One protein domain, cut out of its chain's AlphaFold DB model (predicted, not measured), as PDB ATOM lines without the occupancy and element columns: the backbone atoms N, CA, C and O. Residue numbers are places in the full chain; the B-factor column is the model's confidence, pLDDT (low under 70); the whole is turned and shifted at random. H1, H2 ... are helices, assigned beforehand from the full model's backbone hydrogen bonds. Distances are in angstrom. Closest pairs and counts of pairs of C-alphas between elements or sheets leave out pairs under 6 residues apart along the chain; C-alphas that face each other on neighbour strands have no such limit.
ATOM      1  N   SER A   3      25.666  22.540 -44.018       68.44
ATOM      2  CA  SER A   3      26.370  22.304 -42.739       68.44
ATOM      3  C   SER A   3      25.388  21.955 -41.622       68.44
ATOM      4  O   SER A   3      25.623  21.020 -40.870       68.44
ATOM      5  N   VAL A   4      24.232  22.625 -41.585       71.56
ATOM      6  CA  VAL A   4      23.157  22.342 -40.624       71.56
ATOM      7  C   VAL A   4      22.592  20.936 -40.833       71.56
ATOM      8  O   VAL A   4      22.441  20.195 -39.868       71.56
ATOM      9  N   CYS A   5      22.331  20.533 -42.083       74.00
ATOM     10  CA  CYS A   5      21.880  19.172 -42.387       74.00
ATOM     11  C   CYS A   5      22.942  18.129 -42.019       74.00
ATOM     12  O   CYS A   5      22.590  17.106 -41.449       74.00
ATOM     13  N   VAL A   6      24.226  18.392 -42.291       77.44
ATOM     14  CA  VAL A   6      25.340  17.498 -41.927       77.44
ATOM     15  C   VAL A   6      25.503  17.388 -40.408       77.44
ATOM     16  O   VAL A   6      25.688  16.297 -39.881       77.44
ATOM     17  N   ALA A   7      25.388  18.492 -39.673       74.50
ATOM     18  CA  ALA A   7      25.419  18.477 -38.215       74.50
ATOM     19  C   ALA A   7      24.208  17.732 -37.628       74.50
ATOM     20  O   ALA A   7      24.358  16.972 -36.673       74.50
ATOM     21  N   LEU A   8      23.022  17.879 -38.227       82.31
ATOM     22  CA  LEU A   8      21.812  17.181 -37.795       82.31
ATOM     23  C   LEU A   8      21.888  15.675 -38.076       82.31
ATOM     24  O   LEU A   8      21.521  14.878 -37.212       82.31
ATOM     25  N   THR A   9      22.405  15.264 -39.238       81.69
ATOM     26  CA  THR A   9      22.618  13.841 -39.535       81.69
ATOM     27  C   THR A   9      23.679  13.239 -38.623       81.69
ATOM     28  O   THR A   9      23.481  12.136 -38.123       81.69
ATOM     29  N   LEU A  10      24.761  13.963 -38.322       83.44
ATOM     30  CA  LEU A  10      25.781  13.512 -37.375       83.44
ATOM     31  C   LEU A  10      25.252  13.400 -35.945       83.44
ATOM     32  O   LEU A  10      25.571  12.423 -35.271       83.44
ATOM     33  N   LEU A  11      24.415  14.337 -35.493       85.88
ATOM     34  CA  LEU A  11      23.747  14.238 -34.193       85.88
ATOM     35  C   LEU A  11      22.850  12.997 -34.130       85.88
ATOM     36  O   LEU A  11      22.879  12.265 -33.144       85.88
ATOM     37  N   LEU A  12      22.079  12.735 -35.187       87.81
ATOM     38  CA  LEU A  12      21.203  11.569 -35.258       87.81
ATOM     39  C   LEU A  12      22.012  10.263 -35.260       87.81
ATOM     40  O   LEU A  12      21.698   9.351 -34.498       87.81
ATOM     41  N   VAL A  13      23.092  10.193 -36.044       89.31
ATOM     42  CA  VAL A  13      24.022   9.051 -36.050       89.31
ATOM     43  C   VAL A  13      24.649   8.855 -34.672       89.31
ATOM     44  O   VAL A  13      24.694   7.728 -34.188       89.31
ATOM     45  N   TYR A  14      25.078   9.927 -34.008       90.00
ATOM     46  CA  TYR A  14      25.615   9.863 -32.651       90.00
ATOM     47  C   TYR A  14      24.601   9.281 -31.660       90.00
ATOM     48  O   TYR A  14      24.931   8.346 -30.933       90.00
ATOM     49  N   LEU A  15      23.357   9.772 -31.656       87.00
ATOM     50  CA  LEU A  15      22.311   9.260 -30.765       87.00
ATOM     51  C   LEU A  15      22.022   7.772 -31.017       87.00
ATOM     52  O   LEU A  15      21.870   7.011 -30.060       87.00
ATOM     53  N   ILE A  16      22.012   7.339 -32.283       88.19
ATOM     54  CA  ILE A  16      21.873   5.922 -32.642       88.19
ATOM     55  C   ILE A  16      23.074   5.109 -32.141       88.19
ATOM     56  O   ILE A  16      22.879   4.046 -31.557       88.19
ATOM     57  N   LEU A  17      24.306   5.592 -32.322       88.75
ATOM     58  CA  LEU A  17      25.513   4.898 -31.862       88.75
ATOM     59  C   LEU A  17      25.552   4.759 -30.340       88.75
ATOM     60  O   LEU A  17      25.879   3.686 -29.839       88.75
ATOM     61  N   VAL A  18      25.183   5.809 -29.603       87.19
ATOM     62  CA  VAL A  18      25.081   5.763 -28.138       87.19
ATOM     63  C   VAL A  18      24.041   4.730 -27.714       87.19
ATOM     64  O   VAL A  18      24.323   3.897 -26.854       87.19
ATOM     65  N   PHE A  19      22.867   4.729 -28.349       86.75
ATOM     66  CA  PHE A  19      21.833   3.731 -28.088       86.75
ATOM     67  C   PHE A  19      22.338   2.305 -28.361       86.75
ATOM     68  O   PHE A  19      22.211   1.432 -27.504       86.75
ATOM     69  N   LEU A  20      22.984   2.066 -29.507       87.56
ATOM     70  CA  LEU A  20      23.571   0.765 -29.846       87.56
ATOM     71  C   LEU A  20      24.665   0.339 -28.855       87.56
ATOM     72  O   LEU A  20      24.722  -0.833 -28.488       87.56
ATOM     73  N   ALA A  21      25.494   1.268 -28.377       86.38
ATOM     74  CA  ALA A  21      26.524   0.985 -27.383       86.38
ATOM     75  C   ALA A  21      25.918   0.544 -26.041       86.38
ATOM     76  O   ALA A  21      26.345  -0.467 -25.486       86.38
ATOM     77  N   PHE A  22      24.879   1.230 -25.546       83.06
ATOM     78  CA  PHE A  22      24.158   0.789 -24.345       83.06
ATOM     79  C   PHE A  22      23.496  -0.575 -24.539       83.06
ATOM     80  O   PHE A  22      23.501  -1.396 -23.623       83.06
ATOM     81  N   ARG A  23      22.980  -0.856 -25.739       84.69
ATOM     82  CA  ARG A  23      22.417  -2.172 -26.062       84.69
ATOM     83  C   ARG A  23      23.475  -3.264 -26.063       84.69
ATOM     84  O   ARG A  23      23.220  -4.344 -25.542       84.69
ATOM     85  N   PHE A  24      24.656  -2.984 -26.595       85.50
ATOM     86  CA  PHE A  24      25.770  -3.920 -26.571       85.50
ATOM     87  C   PHE A  24      26.252  -4.192 -25.141       85.50
ATOM     88  O   PHE A  24      26.419  -5.349 -24.764       85.50
ATOM     89  N   LEU A  25      26.387  -3.147 -24.314       81.25
ATOM     90  CA  LEU A  25      26.724  -3.288 -22.895       81.25
ATOM     91  C   LEU A  25      25.675  -4.108 -22.135       81.25
ATOM     92  O   LEU A  25      26.042  -5.001 -21.377       81.25
ATOM     93  N   ASP A  26      24.385  -3.867 -22.381       77.06
ATOM     94  CA  ASP A  26      23.303  -4.670 -21.799       77.06
ATOM     95  C   ASP A  26      23.413  -6.149 -22.186       77.06
ATOM     96  O   ASP A  26      23.188  -7.021 -21.350       77.06
ATOM     97  N   ILE A  27      23.744  -6.447 -23.447       82.56
ATOM     98  CA  ILE A  27      23.906  -7.823 -23.934       82.56
ATOM     99  C   ILE A  27      25.124  -8.488 -23.280       82.56
ATOM    100  O   ILE A  27      25.030  -9.647 -22.884       82.56
ATOM    101  N   ILE A  28      26.239  -7.766 -23.114       82.81
ATOM    102  CA  ILE A  28      27.425  -8.273 -22.405       82.81
ATOM    103  C   ILE A  28      27.096  -8.571 -20.944       82.81
ATOM    104  O   ILE A  28      27.424  -9.650 -20.453       82.81
ATOM    105  N   LEU A  29      26.436  -7.638 -20.251       74.75
ATOM    106  CA  LEU A  29      26.031  -7.829 -18.857       74.75
ATOM    107  C   LEU A  29      25.078  -9.017 -18.725       74.75
ATOM    108  O   LEU A  29      25.233  -9.836 -17.823       74.75
ATOM    109  N   TRP A  30      24.137  -9.158 -19.659       77.62
ATOM    110  CA  TRP A  30      23.251 -10.315 -19.710       77.62
ATOM    111  C   TRP A  30      24.021 -11.627 -19.917       77.62
ATOM    112  O   TRP A  30      23.735 -12.609 -19.239       77.62
ATOM    113  N   TYR A  31      25.032 -11.634 -20.791       81.75
ATOM    114  CA  TYR A  31      25.890 -12.799 -21.016       81.75
ATOM    115  C   TYR A  31      26.712 -13.171 -19.772       81.75
ATOM    116  O   TYR A  31      26.853 -14.350 -19.463       81.75
ATOM    117  N   GLN A  32      27.220 -12.181 -19.031       77.12
ATOM    118  CA  GLN A  32      28.014 -12.405 -17.817       77.12
ATOM    119  C   GLN A  32      27.174 -12.865 -16.621       77.12
ATOM    120  O   GLN A  32      27.601 -13.744 -15.877       77.12
ATOM    121  N   HIS A  33      25.994 -12.275 -16.421       69.88
ATOM    122  CA  HIS A  33      25.142 -12.579 -15.269       69.88
ATOM    123  C   HIS A  33      24.176 -13.746 -15.513       69.88
ATOM    124  O   HIS A  33      23.611 -14.270 -14.556       69.88
ATOM    125  N   GLY A  34      23.981 -14.172 -16.766       63.62
ATOM    126  CA  GLY A  34      23.195 -15.358 -17.130       63.62
ATOM    127  C   GLY A  34      21.694 -15.275 -16.821       63.62
ATOM    128  O   GLY A  34      20.967 -16.233 -17.074       63.62
ATOM    129  N   VAL A  35      21.211 -14.146 -16.293       67.00
ATOM    130  CA  VAL A  35      19.830 -13.950 -15.842       67.00
ATOM    131  C   VAL A  35      19.252 -12.691 -16.494       67.00
ATOM    132  O   VAL A  35      19.855 -11.619 -16.411       67.00
ATOM    133  N   PRO A  36      18.088 -12.766 -17.170       68.25
ATOM    134  CA  PRO A  36      17.428 -11.569 -17.666       68.25
ATOM    135  C   PRO A  36      16.924 -10.726 -16.491       68.25
ATOM    136  O   PRO A  36      16.254 -11.231 -15.594       68.25
ATOM    137  N   SER A  37      17.151  -9.412 -16.543       67.50
ATOM    138  CA  SER A  37      16.700  -8.475 -15.502       67.50
ATOM    139  C   SER A  37      15.177  -8.431 -15.314       67.50
ATOM    140  O   SER A  37      14.713  -7.878 -14.326       67.50
ATOM    141  N   THR A  38      14.402  -9.018 -16.233       73.00
ATOM    142  CA  THR A  38      12.939  -9.190 -16.166       73.00
ATOM    143  C   THR A  38      12.494 -10.511 -15.544       73.00
ATOM    144  O   THR A  38      11.294 -10.772 -15.496       73.00
ATOM    145  N   GLN A  39      13.418 -11.374 -15.112       81.25
ATOM    146  CA  GLN A  39      13.045 -12.615 -14.444       81.25
ATOM    147  C   GLN A  39      12.327 -12.294 -13.133       81.25
ATOM    148  O   GLN A  39      12.812 -11.506 -12.318       81.25
ATOM    149  N   GLU A 331       4.325  16.830 -20.375       83.81
ATOM    150  CA  GLU A 331       4.026  18.257 -20.224       83.81
ATOM    151  C   GLU A 331       4.701  19.080 -21.322       83.81
ATOM    152  O   GLU A 331       5.757  18.714 -21.838       83.81
ATOM    153  N   MET A 332       4.162  20.268 -21.612       83.94
ATOM    154  CA  MET A 332       4.834  21.230 -22.497       83.94
ATOM    155  C   MET A 332       6.243  21.578 -22.002       83.94
ATOM    156  O   MET A 332       7.151  21.769 -22.806       83.94
ATOM    157  N   ASN A 333       6.436  21.604 -20.680       87.31
ATOM    158  CA  ASN A 333       7.747  21.800 -20.071       87.31
ATOM    159  C   ASN A 333       8.722  20.658 -20.406       87.31
ATOM    160  O   ASN A 333       9.895  20.912 -20.660       87.31
ATOM    161  N   ASP A 334       8.250  19.409 -20.463       86.38
ATOM    162  CA  ASP A 334       9.099  18.268 -20.816       86.38
ATOM    163  C   ASP A 334       9.546  18.360 -22.290       86.38
ATOM    164  O   ASP A 334      10.724  18.163 -22.587       86.38
ATOM    165  N   PHE A 335       8.651  18.746 -23.211       87.25
ATOM    166  CA  PHE A 335       9.019  19.002 -24.611       87.25
ATOM    167  C   PHE A 335      10.009  20.159 -24.752       87.25
ATOM    168  O   PHE A 335      10.968  20.061 -25.522       87.25
ATOM    169  N   PHE A 336       9.799  21.234 -23.991       90.31
ATOM    170  CA  PHE A 336      10.712  22.366 -23.956       90.31
ATOM    171  C   PHE A 336      12.111  21.934 -23.495       90.31
ATOM    172  O   PHE A 336      13.089  22.179 -24.203       90.31
ATOM    173  N   LEU A 337      12.217  21.202 -22.382       89.62
ATOM    174  CA  LEU A 337      13.491  20.690 -21.867       89.62
ATOM    175  C   LEU A 337      14.185  19.744 -22.857       89.62
ATOM    176  O   LEU A 337      15.391  19.862 -23.068       89.62
ATOM    177  N   CYS A 338      13.442  18.847 -23.512       87.25
ATOM    178  CA  CYS A 338      13.990  17.985 -24.562       87.25
ATOM    179  C   CYS A 338      14.525  18.803 -25.747       87.25
ATOM    180  O   CYS A 338      15.620  18.527 -26.233       87.25
ATOM    181  N   SER A 339      13.797  19.834 -26.185       91.25
ATOM    182  CA  SER A 339      14.254  20.714 -27.266       91.25
ATOM    183  C   SER A 339      15.499  21.517 -26.875       91.25
ATOM    184  O   SER A 339      16.424  21.630 -27.674       91.25
ATOM    185  N   LEU A 340      15.574  21.981 -25.623       91.38
ATOM    186  CA  LEU A 340      16.732  22.687 -25.079       91.38
ATOM    187  C   LEU A 340      17.966  21.784 -25.042       91.38
ATOM    188  O   LEU A 340      19.050  22.201 -25.447       91.38
ATOM    189  N   LEU A 341      17.813  20.532 -24.602       88.12
ATOM    190  CA  LEU A 341      18.902  19.559 -24.632       88.12
ATOM    191  C   LEU A 341      19.365  19.297 -26.069       88.12
ATOM    192  O   LEU A 341      20.556  19.398 -26.342       88.12
ATOM    193  N   LEU A 342      18.448  19.028 -27.002       87.62
ATOM    194  CA  LEU A 342      18.802  18.739 -28.396       87.62
ATOM    195  C   LEU A 342      19.496  19.917 -29.094       87.62
ATOM    196  O   LEU A 342      20.482  19.700 -29.794       87.62
ATOM    197  N   VAL A 343      19.034  21.152 -28.878       88.94
ATOM    198  CA  VAL A 343      19.651  22.355 -29.462       88.94
ATOM    199  C   VAL A 343      21.045  22.604 -28.891       88.94
ATOM    200  O   VAL A 343      21.961  22.913 -29.650       88.94
ATOM    201  N   ASN A 344      21.246  22.410 -27.586       88.44
ATOM    202  CA  ASN A 344      22.575  22.540 -26.985       88.44
ATOM    203  C   ASN A 344      23.541  21.461 -27.496       88.44
ATOM    204  O   ASN A 344      24.681  21.766 -27.837       88.44
ATOM    205  N   MET A 345      23.082  20.215 -27.627       85.75
ATOM    206  CA  MET A 345      23.876  19.124 -28.208       85.75
ATOM    207  C   MET A 345      24.238  19.407 -29.672       85.75
ATOM    208  O   MET A 345      25.373  19.181 -30.092       85.75
ATOM    209  N   PHE A 346      23.289  19.946 -30.440       85.31
ATOM    210  CA  PHE A 346      23.505  20.379 -31.816       85.31
ATOM    211  C   PHE A 346      24.542  21.509 -31.907       85.31
ATOM    212  O   PHE A 346      25.465  21.418 -32.713       85.31
ATOM    213  N   ALA A 347      24.443  22.531 -31.050       82.31
ATOM    214  CA  ALA A 347      25.388  23.647 -31.014       82.31
ATOM    215  C   ALA A 347      26.821  23.176 -30.712       82.31
ATOM    216  O   ALA A 347      27.763  23.616 -31.371       82.31
ATOM    217  N   VAL A 348      26.985  22.227 -29.780       80.12
ATOM    218  CA  VAL A 348      28.293  21.629 -29.464       80.12
ATOM    219  C   VAL A 348      28.865  20.858 -30.659       80.12
ATOM    220  O   VAL A 348      30.048  20.998 -30.960       80.12
ATOM    221  N   LEU A 349      28.053  20.083 -31.386       77.38
ATOM    222  CA  LEU A 349      28.523  19.355 -32.573       77.38
ATOM    223  C   LEU A 349      28.877  20.275 -33.741       77.38
ATOM    224  O   LEU A 349      29.900  20.060 -34.386       77.38
ATOM    225  N   GLN A 350      28.059  21.294 -34.006       75.00
ATOM    226  CA  GLN A 350      28.337  22.284 -35.047       75.00
ATOM    227  C   GLN A 350      29.657  23.008 -34.767       75.00
ATOM    228  O   GLN A 350      30.444  23.260 -35.674       75.00
ATOM    229  N   PHE A 351      29.920  23.301 -33.498       71.25
ATOM    230  CA  PHE A 351      31.169  23.894 -33.063       71.25
ATOM    231  C   PHE A 351      32.376  22.964 -33.254       71.25
ATOM    232  O   PHE A 351      33.392  23.400 -33.789       71.25
ATOM    233  N   LEU A 352      32.263  21.683 -32.885       69.19
ATOM    234  CA  LEU A 352      33.357  20.715 -33.035       69.19
ATOM    235  C   LEU A 352      33.752  20.457 -34.497       69.19
ATOM    236  O   LEU A 352      34.833  19.935 -34.730       69.19
ATOM    237  N   GLN A 353      32.918  20.829 -35.471       66.88
ATOM    238  CA  GLN A 353      33.247  20.756 -36.900       66.88
ATOM    239  C   GLN A 353      34.113  21.925 -37.387       66.88
ATOM    240  O   GLN A 353      34.816  21.789 -38.386       66.88
ATOM    241  N   VAL A 354      34.073  23.072 -36.705       64.88
ATOM    242  CA  VAL A 354      34.840  24.268 -37.074       64.88
ATOM    243  C   VAL A 354      36.204  24.184 -36.388       64.88
ATOM    244  O   VAL A 354      36.463  24.828 -35.372       64.88
ATOM    245  N   CYS A 355      37.077  23.328 -36.918       54.81
ATOM    246  CA  CYS A 355      38.463  23.223 -36.467       54.81
ATOM    247  C   CYS A 355      39.173  24.562 -36.742       54.81
ATOM    248  O   CYS A 355      39.348  24.937 -37.898       54.81
ATOM    249  N   SER A 356      39.547  25.305 -35.698       53.50
ATOM    250  CA  SER A 356      40.348  26.530 -35.829       53.50
ATOM    251  C   SER A 356      41.572  26.461 -34.921       53.50
ATOM    252  O   SER A 356      41.493  25.923 -33.816       53.50
ATOM    253  N   ASP A 357      42.694  27.030 -35.369       53.84
ATOM    254  CA  ASP A 357      44.016  26.897 -34.730       53.84
ATOM    255  C   ASP A 357      44.134  27.552 -33.340       53.84
ATOM    256  O   ASP A 357      45.130  27.371 -32.641       53.84
ATOM    257  N   SER A 358      43.128  28.314 -32.890       62.00
ATOM    258  CA  SER A 358      43.188  29.039 -31.614       62.00
ATOM    259  C   SER A 358      42.041  28.691 -30.663       62.00
ATOM    260  O   SER A 358      40.901  29.104 -30.869       62.00
ATOM    261  N   TRP A 359      42.382  28.027 -29.555       64.81
ATOM    262  CA  TRP A 359      41.457  27.549 -28.517       64.81
ATOM    263  C   TRP A 359      40.610  28.652 -27.856       64.81
ATOM    264  O   TRP A 359      39.470  28.405 -27.475       64.81
ATOM    265  N   LEU A 360      41.119  29.883 -27.734       67.44
ATOM    266  CA  LEU A 360      40.376  30.983 -27.097       67.44
ATOM    267  C   LEU A 360      39.276  31.561 -27.991       67.44
ATOM    268  O   LEU A 360      38.142  31.721 -27.542       67.44
ATOM    269  N   ARG A 361      39.579  31.831 -29.268       66.19
ATOM    270  CA  ARG A 361      38.557  32.262 -30.241       66.19
ATOM    271  C   ARG A 361      37.496  31.183 -30.418       66.19
ATOM    272  O   ARG A 361      36.316  31.492 -30.530       66.19
ATOM    273  N   LEU A 362      37.936  29.931 -30.354       66.12
ATOM    274  CA  LEU A 362      37.100  28.749 -30.372       66.12
ATOM    275  C   LEU A 362      36.106  28.761 -29.181       66.12
ATOM    276  O   LEU A 362      34.898  28.770 -29.397       66.12
ATOM    277  N   ILE A 363      36.560  28.893 -27.930       72.00
ATOM    278  CA  ILE A 363      35.657  28.938 -26.757       72.00
ATOM    279  C   ILE A 363      34.668  30.115 -26.823       72.00
ATOM    280  O   ILE A 363      33.478  29.930 -26.570       72.00
ATOM    281  N   VAL A 364      35.132  31.313 -27.195       77.69
ATOM    282  CA  VAL A 364      34.272  32.507 -27.277       77.69
ATOM    283  C   VAL A 364      33.203  32.348 -28.361       77.69
ATOM    284  O   VAL A 364      32.031  32.631 -28.111       77.69
ATOM    285  N   ALA A 365      33.570  31.830 -29.537       70.81
ATOM    286  CA  ALA A 365      32.614  31.545 -30.602       70.81
ATOM    287  C   ALA A 365      31.599  30.462 -30.191       70.81
ATOM    288  O   ALA A 365      30.421  30.592 -30.509       70.81
ATOM    289  N   SER A 366      32.026  29.438 -29.442       72.62
ATOM    290  CA  SER A 366      31.152  28.375 -28.915       72.62
ATOM    291  C   SER A 366      30.106  28.904 -27.937       72.62
ATOM    292  O   SER A 366      28.917  28.617 -28.048       72.62
ATOM    293  N   LEU A 367      30.542  29.727 -26.980       80.44
ATOM    294  CA  LEU A 367      29.637  30.349 -26.019       80.44
ATOM    295  C   LEU A 367      28.632  31.250 -26.738       80.44
ATOM    296  O   LEU A 367      27.442  31.215 -26.428       80.44
ATOM    297  N   TRP A 368      29.087  31.998 -27.743       82.12
ATOM    298  CA  TRP A 368      28.217  32.856 -28.538       82.12
ATOM    299  C   TRP A 368      27.176  32.068 -29.343       82.12
ATOM    300  O   TRP A 368      25.996  32.417 -29.314       82.12
ATOM    301  N   THR A 369      27.557  30.976 -30.017       79.00
ATOM    302  CA  THR A 369      26.600  30.150 -30.774       79.00
ATOM    303  C   THR A 369      25.581  29.473 -29.861       79.00
ATOM    304  O   THR A 369      24.396  29.472 -30.188       79.00
ATOM    305  N   ILE A 370      25.995  28.969 -28.693       85.25
ATOM    306  CA  ILE A 370      25.080  28.407 -27.685       85.25
ATOM    307  C   ILE A 370      24.075  29.468 -27.222       85.25
ATOM    308  O   ILE A 370      22.874  29.193 -27.162       85.25
ATOM    309  N   VAL A 371      24.538  30.687 -26.932       88.94
ATOM    310  CA  VAL A 371      23.665  31.798 -26.525       88.94
ATOM    311  C   VAL A 371      22.664  32.133 -27.631       88.94
ATOM    312  O   VAL A 371      21.465  32.170 -27.363       88.94
ATOM    313  N   VAL A 372      23.117  32.314 -28.875       87.50
ATOM    314  CA  VAL A 372      22.236  32.647 -30.007       87.50
ATOM    315  C   VAL A 372      21.216  31.535 -30.268       87.50
ATOM    316  O   VAL A 372      20.025  31.821 -30.388       87.50
ATOM    317  N   CYS A 373      21.637  30.268 -30.298       87.81
ATOM    318  CA  CYS A 373      20.740  29.129 -30.503       87.81
ATOM    319  C   CYS A 373      19.683  29.018 -29.397       87.81
ATOM    320  O   CYS A 373      18.508  28.792 -29.691       87.81
ATOM    321  N   ASN A 374      20.070  29.223 -28.135       91.75
ATOM    322  CA  ASN A 374      19.128  29.208 -27.021       91.75
ATOM    323  C   ASN A 374      18.165  30.400 -27.077       91.75
ATOM    324  O   ASN A 374      16.967  30.204 -26.891       91.75
ATOM    325  N   LEU A 375      18.633  31.609 -27.407       92.50
ATOM    326  CA  LEU A 375      17.762  32.777 -27.602       92.50
ATOM    327  C   LEU A 375      16.742  32.547 -28.725       92.50
ATOM    328  O   LEU A 375      15.553  32.823 -28.546       92.50
ATOM    329  N   LEU A 376      17.180  31.980 -29.853       90.19
ATOM    330  CA  LEU A 376      16.291  31.598 -30.949       90.19
ATOM    331  C   LEU A 376      15.278  30.541 -30.502       90.19
ATOM    332  O   LEU A 376      14.090  30.696 -30.778       90.19
ATOM    333  N   LEU A 377      15.706  29.525 -29.749       92.25
ATOM    334  CA  LEU A 377      14.815  28.503 -29.198       92.25
ATOM    335  C   LEU A 377      13.751  29.111 -28.273       92.25
ATOM    336  O   LEU A 377      12.569  28.808 -28.431       92.25
ATOM    337  N   PHE A 378      14.143  29.984 -27.340       93.88
ATOM    338  CA  PHE A 378      13.203  30.669 -26.449       93.88
ATOM    339  C   PHE A 378      12.208  31.521 -27.242       93.88
ATOM    340  O   PHE A 378      11.002  31.432 -27.009       93.88
ATOM    341  N   SER A 379      12.687  32.296 -28.220       91.94
ATOM    342  CA  SER A 379      11.817  33.110 -29.077       91.94
ATOM    343  C   SER A 379      10.838  32.252 -29.892       91.94
ATOM    344  O   SER A 379       9.645  32.555 -29.950       91.94
ATOM    345  N   GLY A 380      11.304  31.122 -30.434       92.06
ATOM    346  CA  GLY A 380      10.489  30.166 -31.175       92.06
ATOM    347  C   GLY A 380       9.421  29.513 -30.301       92.06
ATOM    348  O   GLY A 380       8.269  29.417 -30.715       92.06
ATOM    349  N   TRP A 381       9.756  29.137 -29.063       91.94
ATOM    350  CA  TRP A 381       8.787  28.580 -28.117       91.94
ATOM    351  C   TRP A 381       7.724  29.589 -27.683       91.94
ATOM    352  O   TRP A 381       6.559  29.217 -27.552       91.94
ATOM    353  N   LEU A 382       8.073  30.871 -27.524       90.19
ATOM    354  CA  LEU A 382       7.085  31.926 -27.254       90.19
ATOM    355  C   LEU A 382       6.063  32.054 -28.393       90.19
ATOM    356  O   LEU A 382       4.870  32.233 -28.133       90.19
ATOM    357  N   ILE A 383       6.509  31.921 -29.645       89.88
ATOM    358  CA  ILE A 383       5.623  31.884 -30.814       89.88
ATOM    359  C   ILE A 383       4.802  30.590 -30.810       89.88
ATOM    360  O   ILE A 383       3.579  30.644 -30.945       89.88
ATOM    361  N   ALA A 384       5.438  29.439 -30.572       86.75
ATOM    362  CA  ALA A 384       4.772  28.142 -30.513       86.75
ATOM    363  C   ALA A 384       3.640  28.131 -29.476       86.75
ATOM    364  O   ALA A 384       2.546  27.675 -29.789       86.75
ATOM    365  N   PHE A 385       3.836  28.707 -28.283       85.50
ATOM    366  CA  PHE A 385       2.786  28.812 -27.263       85.50
ATOM    367  C   PHE A 385       1.568  29.624 -27.715       85.50
ATOM    368  O   PHE A 385       0.454  29.344 -27.269       85.50
ATOM    369  N   ARG A 386       1.751  30.625 -28.586       84.19
ATOM    370  CA  ARG A 386       0.627  31.365 -29.181       84.19
ATOM    371  C   ARG A 386      -0.084  30.525 -30.237       84.19
ATOM    372  O   ARG A 386      -1.309  30.481 -30.254       84.19
ATOM    373  N   VAL A 387       0.688  29.834 -31.066       85.94
ATOM    374  CA  VAL A 387       0.220  29.000 -32.180       85.94
ATOM    375  C   VAL A 387      -0.529  27.751 -31.679       85.94
ATOM    376  O   VAL A 387      -1.596  27.427 -32.187       85.94
ATOM    377  N   LEU A 388      -0.066  27.123 -30.594       80.88
ATOM    378  CA  LEU A 388      -0.700  25.978 -29.919       80.88
ATOM    379  C   LEU A 388      -2.106  26.267 -29.367       80.88
ATOM    380  O   LEU A 388      -2.847  25.333 -29.078       80.88
ATOM    381  N   ARG A 389      -2.490  27.542 -29.210       80.50
ATOM    382  CA  ARG A 389      -3.845  27.928 -28.779       80.50
ATOM    383  C   ARG A 389      -4.856  27.962 -29.922       80.50
ATOM    384  O   ARG A 389      -6.040  28.161 -29.663       80.50
ATOM    385  N   TRP A 390      -4.418  27.818 -31.171       84.25
ATOM    386  CA  TRP A 390      -5.333  27.802 -32.305       84.25
ATOM    387  C   TRP A 390      -6.057  26.451 -32.423       84.25
ATOM    388  O   TRP A 390      -5.421  25.400 -32.342       84.25
ATOM    389  N   PRO A 391      -7.377  26.459 -32.684       77.94
ATOM    390  CA  PRO A 391      -8.224  25.261 -32.643       77.94
ATOM    391  C   PRO A 391      -7.912  24.232 -33.741       77.94
ATOM    392  O   PRO A 391      -8.210  23.054 -33.597       77.94
ATOM    393  N   ILE A 392      -7.287  24.645 -34.846       78.94
ATOM    394  CA  ILE A 392      -6.862  23.721 -35.912       78.94
ATOM    395  C   ILE A 392      -5.655  22.888 -35.443       78.94
ATOM    396  O   ILE A 392      -5.522  21.712 -35.778       78.94
ATOM    397  N   ILE A 393      -4.784  23.482 -34.623       80.00
ATOM    398  CA  ILE A 393      -3.547  22.849 -34.155       80.00
ATOM    399  C   ILE A 393      -3.818  21.880 -33.007       80.00
ATOM    400  O   ILE A 393      -3.121  20.874 -32.906       80.00
ATOM    401  N   SER A 394      -4.859  22.097 -32.199       79.81
ATOM    402  CA  SER A 394      -5.222  21.147 -31.142       79.81
ATOM    403  C   SER A 394      -5.549  19.755 -31.693       79.81
ATOM    404  O   SER A 394      -5.135  18.767 -31.096       79.81
ATOM    405  N   SER A 395      -6.179  19.660 -32.871       81.38
ATOM    406  CA  SER A 395      -6.449  18.367 -33.520       81.38
ATOM    407  C   SER A 395      -5.165  17.652 -33.970       81.38
ATOM    408  O   SER A 395      -4.999  16.456 -33.732       81.38
ATOM    409  N   LEU A 396      -4.207  18.390 -34.545       81.94
ATOM    410  CA  LEU A 396      -2.891  17.841 -34.890       81.94
ATOM    411  C   LEU A 396      -2.113  17.414 -33.639       81.94
ATOM    412  O   LEU A 396      -1.485  16.359 -33.638       81.94
ATOM    413  N   CYS A 397      -2.184  18.195 -32.558       81.00
ATOM    414  CA  CYS A 397      -1.558  17.851 -31.285       81.00
ATOM    415  C   CYS A 397      -2.142  16.576 -30.673       81.00
ATOM    416  O   CYS A 397      -1.375  15.776 -30.142       81.00
ATOM    417  N   GLU A 398      -3.454  16.351 -30.766       80.31
ATOM    418  CA  GLU A 398      -4.071  15.096 -30.324       80.31
ATOM    419  C   GLU A 398      -3.577  13.902 -31.141       80.31
ATOM    420  O   GLU A 398      -3.211  12.881 -30.561       80.31
ATOM    421  N   TRP A 399      -3.483  14.043 -32.466       85.31
ATOM    422  CA  TRP A 399      -2.938  12.993 -33.327       85.31
ATOM    423  C   TRP A 399      -1.466  12.696 -33.010       85.31
ATOM    424  O   TRP A 399      -1.092  11.536 -32.818       85.31
ATOM    425  N   CYS A 400      -0.637  13.735 -32.867       85.88
ATOM    426  CA  CYS A 400       0.757  13.594 -32.447       85.88
ATOM    427  C   CYS A 400       0.871  12.944 -31.064       85.88
ATOM    428  O   CYS A 400       1.723  12.079 -30.866       85.88
ATOM    429  N   LEU A 401       0.016  13.316 -30.111       84.62
ATOM    430  CA  LEU A 401       0.011  12.737 -28.772       84.62
ATOM    431  C   LEU A 401      -0.382  11.254 -28.810       84.62
ATOM    432  O   LEU A 401       0.253  10.451 -28.132       84.62
ATOM    433  N   SER A 402      -1.363  10.870 -29.628       85.62
ATOM    434  CA  SER A 402      -1.720   9.462 -29.840       85.62
ATOM    435  C   SER A 402      -0.581   8.673 -30.502       85.62
ATOM    436  O   SER A 402      -0.292   7.554 -30.081       85.62
ATOM    437  N   ALA A 403       0.142   9.260 -31.462       86.88
ATOM    438  CA  ALA A 403       1.328   8.638 -32.057       86.88
ATOM    439  C   ALA A 403       2.466   8.456 -31.033       86.88
ATOM    440  O   ALA A 403       3.046   7.374 -30.929       86.88
ATOM    441  N   VAL A 404       2.750   9.485 -30.224       87.00
ATOM    442  CA  VAL A 404       3.740   9.414 -29.136       87.00
ATOM    443  C   VAL A 404       3.336   8.358 -28.109       87.00
ATOM    444  O   VAL A 404       4.178   7.552 -27.719       87.00
ATOM    445  N   ARG A 405       2.056   8.291 -27.721       87.88
ATOM    446  CA  ARG A 405       1.535   7.253 -26.820       87.88
ATOM    447  C   ARG A 405       1.701   5.855 -27.403       87.88
ATOM    448  O   ARG A 405       2.156   4.965 -26.689       87.88
ATOM    449  N   ALA A 406       1.402   5.657 -28.685       87.62
ATOM    450  CA  ALA A 406       1.579   4.367 -29.347       87.62
ATOM    451  C   ALA A 406       3.047   3.900 -29.328       87.62
ATOM    452  O   ALA A 406       3.312   2.726 -29.063       87.62
ATOM    453  N   ILE A 407       3.996   4.820 -29.540       87.50
ATOM    454  CA  ILE A 407       5.437   4.542 -29.441       87.50
ATOM    455  C   ILE A 407       5.849   4.300 -27.984       87.50
ATOM    456  O   ILE A 407       6.576   3.355 -27.704       87.50
ATOM    457  N   ALA A 408       5.378   5.105 -27.030       85.81
ATOM    458  CA  ALA A 408       5.725   4.953 -25.616       85.81
ATOM    459  C   ALA A 408       5.213   3.624 -25.029       85.81
ATOM    460  O   ALA A 408       5.890   2.992 -24.217       85.81
ATOM    461  N   LEU A 409       4.033   3.179 -25.471       87.00
ATOM    462  CA  LEU A 409       3.412   1.911 -25.093       87.00
ATOM    463  C   LEU A 409       3.938   0.712 -25.893       87.00
ATOM    464  O   LEU A 409       3.518  -0.413 -25.614       87.00
ATOM    465  N   SER A 410       4.846   0.881 -26.852       87.88
ATOM    466  CA  SER A 410       5.493  -0.246 -27.528       87.88
ATOM    467  C   SER A 410       6.650  -0.812 -26.689       87.88
ATOM    468  O   SER A 410       7.103  -0.216 -25.707       87.88
ATOM    469  N   GLU A 411       7.161  -1.982 -27.070       84.31
ATOM    470  CA  GLU A 411       8.376  -2.530 -26.452       84.31
ATOM    471  C   GLU A 411       9.604  -1.661 -26.744       84.31
ATOM    472  O   GLU A 411      10.435  -1.449 -25.860       84.31
ATOM    473  N   THR A 412       9.681  -1.079 -27.945       83.75
ATOM    474  CA  THR A 412      10.763  -0.160 -28.320       83.75
ATOM    475  C   THR A 412      10.741   1.111 -27.473       83.75
ATOM    476  O   THR A 412      11.800   1.561 -27.042       83.75
ATOM    477  N   GLY A 413       9.561   1.637 -27.126       84.56
ATOM    478  CA  GLY A 413       9.424   2.757 -26.193       84.56
ATOM    479  C   GLY A 413       9.957   2.437 -24.795       84.56
ATOM    480  O   GLY A 413      10.667   3.249 -24.199       84.56
ATOM    481  N   SER A 414       9.696   1.227 -24.288       85.31
ATOM    482  CA  SER A 414      10.244   0.771 -23.000       85.31
ATOM    483  C   SER A 414      11.773   0.689 -23.015       85.31
ATOM    484  O   SER A 414      12.422   1.025 -22.023       85.31
ATOM    485  N   LEU A 415      12.350   0.263 -24.139       84.44
ATOM    486  CA  LEU A 415      13.795   0.216 -24.350       84.44
ATOM    487  C   LEU A 415      14.401   1.629 -24.413       84.44
ATOM    488  O   LEU A 415      15.332   1.940 -23.675       84.44
ATOM    489  N   VAL A 416      13.842   2.527 -25.224       85.12
ATOM    490  CA  VAL A 416      14.334   3.913 -25.321       85.12
ATOM    491  C   VAL A 416      14.258   4.623 -23.968       85.12
ATOM    492  O   VAL A 416      15.221   5.265 -23.550       85.12
ATOM    493  N   ARG A 417      13.151   4.457 -23.233       86.44
ATOM    494  CA  ARG A 417      12.987   5.024 -21.887       86.44
ATOM    495  C   ARG A 417      14.033   4.493 -20.907       86.44
ATOM    496  O   ARG A 417      14.524   5.257 -20.076       86.44
ATOM    497  N   SER A 418      14.358   3.203 -20.976       80.06
ATOM    498  CA  SER A 418      15.337   2.608 -20.070       80.06
ATOM    499  C   SER A 418      16.749   3.122 -20.318       80.06
ATOM    500  O   SER A 418      17.425   3.512 -19.364       80.06
ATOM    501  N   ASP A 419      17.159   3.225 -21.580       83.06
ATOM    502  CA  ASP A 419      18.470   3.772 -21.933       83.06
ATOM    503  C   ASP A 419      18.559   5.260 -21.607       83.06
ATOM    504  O   ASP A 419      19.568   5.710 -21.072       83.06
ATOM    505  N   TRP A 420      17.480   6.017 -21.830       82.75
ATOM    506  CA  TRP A 420      17.421   7.431 -21.469       82.75
ATOM    507  C   TRP A 420      17.642   7.660 -19.967       82.75
ATOM    508  O   TRP A 420      18.408   8.534 -19.564       82.75
ATOM    509  N   LEU A 421      17.022   6.843 -19.111       79.88
ATOM    510  CA  LEU A 421      17.211   6.933 -17.661       79.88
ATOM    511  C   LEU A 421      18.634   6.567 -17.222       79.88
ATOM    512  O   LEU A 421      19.139   7.160 -16.264       79.88
ATOM    513  N   ARG A 422      19.289   5.622 -17.908       78.88
ATOM    514  CA  ARG A 422      20.703   5.301 -17.660       78.88
ATOM    515  C   ARG A 422      21.620   6.429 -18.116       78.88
ATOM    516  O   ARG A 422      22.501   6.815 -17.356       78.88
ATOM    517  N   LEU A 423      21.353   7.010 -19.283       79.38
ATOM    518  CA  LEU A 423      22.096   8.146 -19.821       79.38
ATOM    519  C   LEU A 423      22.067   9.347 -18.868       79.38
ATOM    520  O   LEU A 423      23.099   9.941 -18.567       79.38
ATOM    521  N   LEU A 424      20.886   9.661 -18.329       74.62
ATOM    522  CA  LEU A 424      20.715  10.724 -17.338       74.62
ATOM    523  C   LEU A 424      21.386  10.412 -15.993       74.62
ATOM    524  O   LEU A 424      21.683  11.334 -15.237       74.62
ATOM    525  N   ARG A 425      21.623   9.138 -15.659       78.00
ATOM    526  CA  ARG A 425      22.368   8.753 -14.449       78.00
ATOM    527  C   ARG A 425      23.872   9.000 -14.614       78.00
ATOM    528  O   ARG A 425      24.534   9.293 -13.622       78.00
ATOM    529  N   SER A 426      24.403   8.899 -15.831       80.38
ATOM    530  CA  SER A 426      25.825   9.055 -16.159       80.38
ATOM    531  C   SER A 426      26.092  10.259 -17.073       80.38
ATOM    532  O   SER A 426      26.783  10.153 -18.087       80.38
ATOM    533  N   THR A 427      25.591  11.435 -16.682       79.62
ATOM    534  CA  THR A 427      25.685  12.682 -17.468       79.62
ATOM    535  C   THR A 427      27.102  13.003 -17.953       79.62
ATOM    536  O   THR A 427      27.277  13.384 -19.106       79.62
ATOM    537  N   TRP A 428      28.125  12.790 -17.121       82.44
ATOM    538  CA  TRP A 428      29.526  13.016 -17.496       82.44
ATOM    539  C   TRP A 428      29.986  12.138 -18.665       82.44
ATOM    540  O   TRP A 428      30.594  12.632 -19.611       82.44
ATOM    541  N   LEU A 429      29.667  10.839 -18.631       80.50
ATOM    542  CA  LEU A 429      30.048   9.912 -19.700       80.50
ATOM    543  C   LEU A 429      29.380  10.299 -21.019       80.50
ATOM    544  O   LEU A 429      30.015  10.246 -22.071       80.50
ATOM    545  N   PHE A 430      28.125  10.743 -20.950       82.44
ATOM    546  CA  PHE A 430      27.413  11.228 -22.122       82.44
ATOM    547  C   PHE A 430      28.103  12.449 -22.738       82.44
ATOM    548  O   PHE A 430      28.445  12.414 -23.920       82.44
ATOM    549  N   VAL A 431      28.409  13.473 -21.936       83.44
ATOM    550  CA  VAL A 431      29.090  14.685 -22.417       83.44
ATOM    551  C   VAL A 431      30.460  14.349 -23.019       83.44
ATOM    552  O   VAL A 431      30.746  14.748 -24.146       83.44
ATOM    553  N   CYS A 432      31.280  13.546 -22.338       85.31
ATOM    554  CA  CYS A 432      32.589  13.129 -22.852       85.31
ATOM    555  C   CYS A 432      32.488  12.363 -24.179       85.31
ATOM    556  O   CYS A 432      33.278  12.603 -25.092       85.31
ATOM    557  N   SER A 433      31.498  11.473 -24.318       86.81
ATOM    558  CA  SER A 433      31.290  10.722 -25.561       86.81
ATOM    559  C   SER A 433      30.878  11.618 -26.734       86.81
ATOM    560  O   SER A 433      31.298  11.367 -27.863       86.81
ATOM    561  N   LEU A 434      30.116  12.689 -26.477       85.44
ATOM    562  CA  LEU A 434      29.754  13.676 -27.493       85.44
ATOM    563  C   LEU A 434      30.987  14.428 -27.997       85.44
ATOM    564  O   LEU A 434      31.178  14.550 -29.205       85.44
ATOM    565  N   PHE A 435      31.834  14.903 -27.080       83.62
ATOM    566  CA  PHE A 435      33.073  15.595 -27.437       83.62
ATOM    567  C   PHE A 435      34.024  14.684 -28.220       83.62
ATOM    568  O   PHE A 435      34.560  15.094 -29.250       83.62
ATOM    569  N   ALA A 436      34.181  13.429 -27.788       84.62
ATOM    570  CA  ALA A 436      34.993  12.441 -28.494       84.62
ATOM    571  C   ALA A 436      34.459  12.156 -29.908       84.62
ATOM    572  O   ALA A 436      35.232  12.128 -30.867       84.62
ATOM    573  N   PHE A 437      33.140  11.994 -30.055       85.50
ATOM    574  CA  PHE A 437      32.509  11.790 -31.357       85.50
ATOM    575  C   PHE A 437      32.655  13.013 -32.265       85.50
ATOM    576  O   PHE A 437      33.005  12.860 -33.431       85.50
ATOM    577  N   GLY A 438      32.440  14.223 -31.743       78.56
ATOM    578  CA  GLY A 438      32.599  15.450 -32.519       78.56
ATOM    579  C   GLY A 438      34.041  15.663 -32.984       78.56
ATOM    580  O   GLY A 438      34.255  16.002 -34.143       78.56
ATOM    581  N   PHE A 439      35.036  15.358 -32.144       77.56
ATOM    582  CA  PHE A 439      36.448  15.401 -32.537       77.56
ATOM    583  C   PHE A 439      36.801  14.341 -33.593       77.56
ATOM    584  O   PHE A 439      37.510  14.628 -34.561       77.56
ATOM    585  N   TYR A 440      36.276  13.118 -33.452       78.38
ATOM    586  CA  TYR A 440      36.434  12.064 -34.459       78.38
ATOM    587  C   TYR A 440      35.803  12.461 -35.800       78.38
ATOM    588  O   TYR A 440      36.433  12.319 -36.851       78.38
ATOM    589  N   ALA A 441      34.579  12.994 -35.765       73.56
ATOM    590  CA  ALA A 441      33.883  13.485 -36.943       73.56
ATOM    591  C   ALA A 441      34.667  14.625 -37.599       73.56
ATOM    592  O   ALA A 441      34.877  14.575 -38.802       73.56
ATOM    593  N   CYS A 442      35.195  15.579 -36.829       69.31
ATOM    594  CA  CYS A 442      36.015  16.669 -37.358       69.31
ATOM    595  C   CYS A 442      37.257  16.173 -38.113       69.31
ATOM    596  O   CYS A 442      37.571  16.683 -39.183       69.31
ATOM    597  N   ARG A 443      37.957  15.160 -37.585       68.38
ATOM    598  CA  ARG A 443      39.149  14.594 -38.239       68.38
ATOM    599  C   ARG A 443      38.826  13.842 -39.528       68.38
ATOM    600  O   ARG A 443      39.617  13.866 -40.463       68.38
ATOM    601  N   LYS A 444      37.692  13.139 -39.567       68.00
ATOM    602  CA  LYS A 444      37.306  12.280 -40.697       68.00
ATOM    603  C   LYS A 444      36.545  13.032 -41.788       68.00
ATOM    604  O   LYS A 444      36.655  12.681 -42.956       68.00
ATOM    605  N   LEU A 445      35.790  14.058 -41.403       60.81
ATOM    606  CA  LEU A 445      35.092  14.994 -42.284       60.81
ATOM    607  C   LEU A 445      35.976  16.210 -42.611       60.81
ATOM    608  O   LEU A 445      35.463  17.307 -42.821       60.81
ATOM    609  N   SER A 446      37.302  16.027 -42.632       46.00
ATOM    610  CA  SER A 446      38.209  17.051 -43.142       46.00
ATOM    611  C   SER A 446      37.801  17.345 -44.589       46.00
ATOM    612  O   SER A 446      37.681  16.398 -45.378       46.00
TER     613      SER A 446
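Overview. This is residues 3 to 39 and 331 to 446 of the 602 residues of the protein "RING-type domain-containing protein" of Cimex lectularius (UniProt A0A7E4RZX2). What does the model look like? The long helix H1 spans the open end of a V made by H3 and H4, which meet near their linked ends, giving a loose, flat triangle of helices; H2 folds back beside H3 as a hairpin inside the V, with a gap between H2 and H4. H5 leads off from the end of H4 and passes H1 partway along, and H6 turns a corner from the end of H5 and runs back to the end of H2, packing on its residues 348 to 353. What are the counts and the size? The printed part has 153 residues with six named helices, H1 to H6 in chain order, and no named strand: the class is all helix. It is loose, with a radius of gyration of the C-alphas of 18.8 A and spans of 54 by 50 by 24 A.

Along the chain. Where is the longest helix? H1, residues 3 to 33, runs 44.4 A from C-alpha 3 at (26.370, 22.304, -42.739) to C-alpha 33 at (25.142, -12.579, -15.269). Where are the others? H2 is residues 332 to 353, 31.9 A long, and H3 is residues 359 to 387, 41.4 A long. H4 is residues 391 to 408, 25.6 A, and H5 is residues 411 to 425, 21.6 A. H6, residues 427 to 444, runs 26.0 A and ends with C-alpha 444 at (37.306, 12.280, -40.697).

Arrangement. What does H1 meet? With residues 3 to 11 alone it touches H2, about perpendicular at 75 degrees, the closest C-alphas being those of Ala 7 and Gln 350, 5.7 A apart. H1 and H5 only just touch, with 3 pairs of C-alphas within 8 A, closest at Phe 22 and Asp 419, 6.9 A. What else does the hub, H2, touch? H2 and H3 form a helical hairpin at a shallow tilt of 29 degrees, opposite ways, with the C-alphas of Ala 347 and Ile 370 closest at 5.8 A. H2 touches H6 at a steep tilt of 38 degrees, the same way, with the C-alphas of Gln 353 and Cys 442 closest at 5.0 A. Where is H4? It touches no helix but is near H5, with the C-alphas of Ile 407 and Gly 413 closest at 5.4 A; H2 and H4 are apart. Are the backbones helical throughout? Every O i to N i+4 pair is within hydrogen-bond range in H1, H2, H5 and H6, against 24 of 25 in H3 and 12 of 14 in H4.

Size, cuts and confidence. How far does it reach? The two C-alphas farthest apart, those of Gln 32 and Pro 391, are 54.3 A apart. Is anything missing? Residues 40 to 330 are not printed, and C-alphas 39 and 331 are 32.7 A apart across the cut; the links printed whole are tight. Where is confidence low? Mean pLDDT of the printed part is 80.8, with residue 3, residues 33 to 37, 352 to 362 and 442 to 446 under 70.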